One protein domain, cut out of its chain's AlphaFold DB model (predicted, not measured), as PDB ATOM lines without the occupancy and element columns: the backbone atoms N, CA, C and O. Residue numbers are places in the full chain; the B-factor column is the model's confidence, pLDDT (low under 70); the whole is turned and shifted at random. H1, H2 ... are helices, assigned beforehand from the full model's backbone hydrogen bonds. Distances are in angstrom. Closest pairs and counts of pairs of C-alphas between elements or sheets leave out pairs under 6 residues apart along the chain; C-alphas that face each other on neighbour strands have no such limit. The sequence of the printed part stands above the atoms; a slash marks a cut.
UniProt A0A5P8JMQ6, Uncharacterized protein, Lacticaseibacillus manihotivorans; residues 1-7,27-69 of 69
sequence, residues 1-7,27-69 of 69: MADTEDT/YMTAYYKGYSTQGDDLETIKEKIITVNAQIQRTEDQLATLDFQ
ATOM      1  N   MET A   1     -31.680  48.234 -12.602       60.69
ATOM      2  CA  MET A   1     -30.471  47.803 -11.871       60.69
ATOM      3  C   MET A   1     -30.843  47.465 -10.436       60.69
ATOM      4  O   MET A   1     -30.734  46.291 -10.119       60.69
ATOM      5  N   ALA A   2     -31.442  48.386  -9.665       68.62
ATOM      6  CA  ALA A   2     -31.972  48.106  -8.317       68.62
ATOM      7  C   ALA A   2     -32.882  46.857  -8.234       68.62
ATOM      8  O   ALA A   2     -32.603  45.953  -7.459       68.62
ATOM      9  N   ASP A   3     -33.876  46.722  -9.123       81.88
ATOM     10  CA  ASP A   3     -34.795  45.565  -9.088       81.88
ATOM     11  C   ASP A   3     -34.101  44.196  -9.249       81.88
ATOM     12  O   ASP A   3     -34.585  43.177  -8.755       81.88
ATOM     13  N   THR A   4     -32.973  44.143  -9.967       89.69
ATOM     14  CA  THR A   4     -32.215  42.898 -10.173       89.69
ATOM     15  C   THR A   4     -31.391  42.550  -8.942       89.69
ATOM     16  O   THR A   4     -31.388  41.393  -8.528       89.69
ATOM     17  N   GLU A   5     -30.739  43.542  -8.343       93.56
ATOM     18  CA  GLU A   5     -29.985  43.397  -7.098       93.56
ATOM     19  C   GLU A   5     -30.903  42.970  -5.944       93.56
ATOM     20  O   GLU A   5     -30.664  41.933  -5.325       93.56
ATOM     21  N   ASP A   6     -32.033  43.659  -5.750       95.19
ATOM     22  CA  ASP A   6     -33.035  43.326  -4.728       95.19
ATOM     23  C   ASP A   6     -33.570  41.893  -4.891       95.19
ATOM     24  O   ASP A   6     -33.764  41.158  -3.916       95.19
ATOM     25  N   THR A   7     -33.768  41.453  -6.139       96.19
ATOM     26  CA  THR A   7     -34.183  40.075  -6.442       96.19
ATOM     27  C   THR A   7     -33.115  39.061  -6.027       96.19
ATOM     28  O   THR A   7     -33.449  38.014  -5.466       96.19
ATOM     29  N   TYR A  27     -31.080  17.347   8.542       98.12
ATOM     30  CA  TYR A  27     -29.874  16.540   8.722       98.12
ATOM     31  C   TYR A  27     -29.871  15.850  10.082       98.12
ATOM     32  O   TYR A  27     -29.697  14.635  10.161       98.12
ATOM     33  N   MET A  28     -30.123  16.605  11.155       97.44
ATOM     34  CA  MET A  28     -30.169  16.061  12.513       97.44
ATOM     35  C   MET A  28     -31.282  15.020  12.652       97.44
ATOM     36  O   MET A  28     -31.069  13.946  13.216       97.44
ATOM     37  N   THR A  29     -32.459  15.293  12.089       97.88
ATOM     38  CA  THR A  29     -33.585  14.356  12.132       97.88
ATOM     39  C   THR A  29     -33.254  13.060  11.398       97.88
ATOM     40  O   THR A  29     -33.418  11.992  11.983       97.88
ATOM     41  N   ALA A  30     -32.724  13.130  10.175       98.06
ATOM     42  CA  ALA A  30     -32.348  11.946   9.409       98.06
ATOM     43  C   ALA A  30     -31.173  11.185  10.022       98.06
ATOM     44  O   ALA A  30     -31.179   9.958  10.033       98.06
ATOM     45  N   TYR A  31     -30.200  11.889  10.599       97.56
ATOM     46  CA  TYR A  31     -29.075  11.266  11.288       97.56
ATOM     47  C   TYR A  31     -29.536  10.395  12.464       97.56
ATOM     48  O   TYR A  31     -29.051   9.279  12.635       97.56
ATOM     49  N   TYR A  32     -30.499  10.876  13.259       97.00
ATOM     50  CA  TYR A  32     -30.995  10.133  14.421       97.00
ATOM     51  C   TYR A  32     -32.140   9.161  14.111       97.00
ATOM     52  O   TYR A  32     -32.254   8.134  14.777       97.00
ATOM     53  N   LYS A  33     -33.013   9.480  13.147       96.94
ATOM     54  CA  LYS A  33     -34.248   8.721  12.867       96.94
ATOM     55  C   LYS A  33     -34.211   7.933  11.555       96.94
ATOM     56  O   LYS A  33     -35.166   7.221  11.261       96.94
ATOM     57  N   GLY A  34     -33.149   8.063  10.766       96.25
ATOM     58  CA  GLY A  34     -33.000   7.464   9.436       96.25
ATOM     59  C   GLY A  34     -33.574   8.313   8.298       96.25
ATOM     60  O   GLY A  34     -33.062   8.237   7.186       96.25
ATOM     61  N   TYR A  35     -34.576   9.153   8.579       97.00
ATOM     62  CA  TYR A  35     -35.218  10.036   7.600       97.00
ATOM     63  C   TYR A  35     -35.563  11.406   8.199       97.00
ATOM     64  O   TYR A  35     -35.808  11.511   9.405       97.00
ATOM     65  N   SER A  36     -35.600  12.452   7.369       96.88
ATOM     66  CA  SER A  36     -36.098  13.783   7.738       96.88
ATOM     67  C   SER A  36     -37.615  13.785   7.929       96.88
ATOM     68  O   SER A  36     -38.313  12.816   7.626       96.88
ATOM     69  N   THR A  37     -38.162  14.918   8.376       92.69
ATOM     70  CA  THR A  37     -39.619  15.126   8.453       92.69
ATOM     71  C   THR A  37     -40.300  15.007   7.083       92.69
ATOM     72  O   THR A  37     -41.471  14.646   7.012       92.69
ATOM     73  N   GLN A  38     -39.570  15.279   5.999       93.44
ATOM     74  CA  GLN A  38     -40.057  15.169   4.620       93.44
ATOM     75  C   GLN A  38     -39.808  13.780   4.005       93.44
ATOM     76  O   GLN A  38     -40.157  13.552   2.851       93.44
ATOM     77  N   GLY A  39     -39.233  12.841   4.766       96.94
ATOM     78  CA  GLY A  39     -38.973  11.476   4.311       96.94
ATOM     79  C   GLY A  39     -37.684  11.302   3.509       96.94
ATOM     80  O   GLY A  39     -37.479  10.235   2.941       96.94
ATOM     81  N   ASP A  40     -36.810  12.310   3.469       98.06
ATOM     82  CA  ASP A  40     -35.502  12.184   2.824       98.06
ATOM     83  C   ASP A  40     -34.528  11.420   3.720       98.06
ATOM     84  O   ASP A  40     -34.487  11.652   4.931       98.06
ATOM     85  N   ASP A  41     -33.705  10.556   3.134       98.25
ATOM     86  CA  ASP A  41     -32.576   9.960   3.843       98.25
ATOM     87  C   ASP A  41     -31.408  10.952   4.015       98.25
ATOM     88  O   ASP A  41     -31.391  12.069   3.486       98.25
ATOM     89  N   LEU A  42     -30.405  10.542   4.796       98.00
ATOM     90  CA  LEU A  42     -29.256  11.386   5.120       98.00
ATOM     91  C   LEU A  42     -28.411  11.762   3.890       98.00
ATOM     92  O   LEU A  42     -27.818  12.840   3.870       98.00
ATOM     93  N   GLU A  43     -28.314  10.884   2.891       98.31
ATOM     94  CA  GLU A  43     -27.531  11.133   1.676       98.31
ATOM     95  C   GLU A  43     -28.209  12.200   0.817       98.31
ATOM     96  O   GLU A  43     -27.592  13.211   0.485       98.31
ATOM     97  N   THR A  44     -29.515  12.057   0.612       98.50
ATOM     98  CA  THR A  44     -30.360  13.027  -0.085       98.50
ATOM     99  C   THR A  44     -30.271  14.415   0.557       98.50
ATOM    100  O   THR A  44     -30.167  15.428  -0.137       98.50
ATOM    101  N   ILE A  45     -30.264  14.502   1.891       98.50
ATOM    102  CA  ILE A  45     -30.130  15.790   2.592       98.50
ATOM    103  C   ILE A  45     -28.754  16.412   2.353       98.50
ATOM    104  O   ILE A  45     -28.665  17.615   2.105       98.50
ATOM    105  N   LYS A  46     -27.680  15.615   2.370       98.50
ATOM    106  CA  LYS A  46     -26.328  16.104   2.056       98.50
ATOM    107  C   LYS A  46     -26.241  16.633   0.626       98.50
ATOM    108  O   LYS A  46     -25.669  17.698   0.408       98.50
ATOM    109  N   GLU A  47     -26.842  15.942  -0.338       98.69
ATOM    110  CA  GLU A  47     -26.903  16.404  -1.730       98.69
ATOM    111  C   GLU A  47     -27.683  17.717  -1.872       98.69
ATOM    112  O   GLU A  47     -27.255  18.627  -2.594       98.69
ATOM    113  N   LYS A  48     -28.797  17.861  -1.140       98.50
ATOM    114  CA  LYS A  48     -29.559  19.116  -1.076       98.50
ATOM    115  C   LYS A  48     -28.717  20.253  -0.496       98.50
ATOM    116  O   LYS A  48     -28.690  21.325  -1.094       98.50
ATOM    117  N   ILE A  49     -27.982  20.019   0.594       98.62
ATOM    118  CA  ILE A  49     -27.067  21.006   1.198       98.62
ATOM    119  C   ILE A  49     -26.001  21.451   0.191       98.62
ATOM    120  O   ILE A  49     -25.805  22.649  -0.014       98.62
ATOM    121  N   ILE A  50     -25.341  20.508  -0.490       98.75
ATOM    122  CA  ILE A  50     -24.336  20.813  -1.525       98.75
ATOM    123  C   ILE A  50     -24.954  21.666  -2.637       98.75
ATOM    124  O   ILE A  50     -24.372  22.662  -3.070       98.75
ATOM    125  N   THR A  51     -26.153  21.296  -3.083       98.75
ATOM    126  CA  THR A  51     -26.871  22.009  -4.141       98.75
ATOM    127  C   THR A  51     -27.227  23.434  -3.726       98.75
ATOM    128  O   THR A  51     -27.014  24.360  -4.509       98.75
ATOM    129  N   VAL A  52     -27.745  23.631  -2.510       98.69
ATOM    130  CA  VAL A  52     -28.098  24.959  -1.985       98.69
ATOM    131  C   VAL A  52     -26.849  25.825  -1.830       98.69
ATOM    132  O   VAL A  52     -26.844  26.951  -2.320       98.69
ATOM    133  N   ASN A  53     -25.756  25.288  -1.282       98.75
ATOM    134  CA  ASN A  53     -24.478  26.002  -1.188       98.75
ATOM    135  C   ASN A  53     -23.950  26.444  -2.561       98.75
ATOM    136  O   ASN A  53     -23.534  27.587  -2.735       98.75
ATOM    137  N   ALA A  54     -24.034  25.582  -3.579       98.69
ATOM    138  CA  ALA A  54     -23.642  25.953  -4.939       98.69
ATOM    139  C   ALA A  54     -24.532  27.061  -5.535       98.69
ATOM    140  O   ALA A  54     -24.075  27.842  -6.370       98.69
ATOM    141  N   GLN A  55     -25.807  27.136  -5.143       98.69
ATOM    142  CA  GLN A  55     -26.708  28.211  -5.569       98.69
ATOM    143  C   GLN A  55     -26.441  29.525  -4.830       98.69
ATOM    144  O   GLN A  55     -26.528  30.578  -5.463       98.69
ATOM    145  N   ILE A  56     -26.098  29.458  -3.541       98.69
ATOM    146  CA  ILE A  56     -25.656  30.605  -2.736       98.69
ATOM    147  C   ILE A  56     -24.438  31.235  -3.402       98.69
ATOM    148  O   ILE A  56     -24.536  32.374  -3.848       98.69
ATOM    149  N   GLN A  57     -23.378  30.451  -3.632       98.56
ATOM    150  CA  GLN A  57     -22.146  30.944  -4.253       98.56
ATOM    151  C   GLN A  57     -22.410  31.630  -5.599       98.56
ATOM    152  O   GLN A  57     -21.941  32.733  -5.847       98.56
ATOM    153  N   ARG A  58     -23.219  31.017  -6.474       98.38
ATOM    154  CA  ARG A  58     -23.565  31.627  -7.772       98.38
ATOM    155  C   ARG A  58     -24.322  32.945  -7.620       98.38
ATOM    156  O   ARG A  58     -24.156  33.828  -8.451       98.38
ATOM    157  N   THR A  59     -25.190  33.053  -6.616       97.94
ATOM    158  CA  THR A  59     -25.968  34.273  -6.359       97.94
ATOM    159  C   THR A  59     -25.059  35.374  -5.807       97.94
ATOM    160  O   THR A  59     -25.164  36.518  -6.242       97.94
ATOM    161  N   GLU A  60     -24.123  35.027  -4.925       97.81
ATOM    162  CA  GLU A  60     -23.087  35.937  -4.421       97.81
ATOM    163  C   GLU A  60     -22.165  36.424  -5.547       97.81
ATOM    164  O   GLU A  60     -21.920  37.622  -5.655       97.81
ATOM    165  N   ASP A  61     -21.732  35.539  -6.452       97.62
ATOM    166  CA  ASP A  61     -20.915  35.910  -7.617       97.62
ATOM    167  C   ASP A  61     -21.660  36.894  -8.544       97.62
ATOM    168  O   ASP A  61     -21.071  37.825  -9.106       97.62
ATOM    169  N   GLN A  62     -22.975  36.704  -8.708       96.00
ATOM    170  CA  GLN A  62     -23.831  37.610  -9.478       96.00
ATOM    171  C   GLN A  62     -23.960  38.984  -8.812       96.00
ATOM    172  O   GLN A  62     -23.861  39.991  -9.510       96.00
ATOM    173  N   LEU A  63     -24.148  39.026  -7.490       95.38
ATOM    174  CA  LEU A  63     -24.191  40.270  -6.716       95.38
ATOM    175  C   LEU A  63     -22.859  41.015  -6.788       95.38
ATOM    176  O   LEU A  63     -22.839  42.182  -7.161       95.38
ATOM    177  N   ALA A  64     -21.744  40.319  -6.563       94.56
ATOM    178  CA  ALA A  64     -20.414  40.908  -6.674       94.56
ATOM    179  C   ALA A  64     -20.187  41.522  -8.065       94.56
ATOM    180  O   ALA A  64     -19.643  42.613  -8.183       94.56
ATOM    181  N   THR A  65     -20.649  40.861  -9.130       94.19
ATOM    182  CA  THR A  65     -20.547  41.404 -10.494       94.19
ATOM    183  C   THR A  65     -21.338  42.706 -10.673       94.19
ATOM    184  O   THR A  65     -20.889  43.568 -11.424       94.19
ATOM    185  N   LEU A  66     -22.491  42.860 -10.010       90.12
ATOM    186  CA  LEU A  66     -23.291  44.092 -10.047       90.12
ATOM    187  C   LEU A  66     -22.652  45.221  -9.228       90.12
ATOM    188  O   LEU A  66     -22.647  46.353  -9.697       90.12
ATOM    189  N   ASP A  67     -22.062  44.916  -8.070       80.62
ATOM    190  CA  ASP A  67     -21.400  45.908  -7.204       80.62
ATOM    191  C   ASP A  67     -20.182  46.580  -7.866       80.62
ATOM    192  O   ASP A  67     -19.799  47.695  -7.505       80.62
ATOM    193  N   PHE A  68     -19.546  45.900  -8.827       73.69
ATOM    194  CA  PHE A  68     -18.396  46.416  -9.580       73.69
ATOM    195  C   PHE A  68     -18.764  47.097 -10.916       73.69
ATOM    196  O   PHE A  68     -17.847  47.469 -11.659       73.69
ATOM    197  N   GLN A  69     -20.055  47.248 -11.249       59.62
ATOM    198  CA  GLN A  69     -20.543  47.963 -12.447       59.62
ATOM    199  C   GLN A  69     -20.904  49.422 -12.160       59.62
ATOM    200  O   GLN A  69     -20.622  50.255 -13.055       59.62
TER     201      GLN A  69
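Overview. This is residues 1 to 7 and 27 to 69 of the 69 residues of an uncharacterized protein of Lacticaseibacillus manihotivorans (UniProt A0A5P8JMQ6). One long, straight helix, H3, makes a rod; short H2 folds back beside its first end and short H1 lies near its last end, with residues 50 to 58 of H3 standing free. The printed part has 50 residues, with three named helices in the order H1, H2, H3 and no named strand: all helix. It is extended, with a radius of gyration of the C-alphas of 16.4 A and spans of 48 by 16 by 12 A.

Along the chain. Find C-alpha 2 at (-31.972, 48.106, -8.317); from there H1 runs 8.5 A to residue 7. Past the cut, H2 takes residues 27 to 33, 9.9 A. H3 runs 37.5 A from residue 42 to C-alpha 67 at (-21.400, 45.908, -7.204).

Arrangement. Look at Ala 30 and Leu 42, the closest C-alphas of H2 and H3, 5.3 A apart. This helical hairpin touches through residues 42 to 46 of H3 alone, opposite ways at a shallow tilt of 8 degrees. H1 is close to H3 but not clearly touching, the closest C-alphas, Glu 5 and Leu 63, being 6.6 A apart. H1 and H2 are apart. In H1, H2 and H3 every O i to N i+4 pair is within hydrogen-bond range.

Size, cuts and confidence. The C-alphas farthest apart, Lys 33 and Gln 69, are 48.7 A apart. Residues 8 to 26 are not printed; C-alphas 7 and 27 are 28.3 A apart across this cut. The H2 to H3 link is short. Residues 1, 2 and 69 have pLDDT under 70.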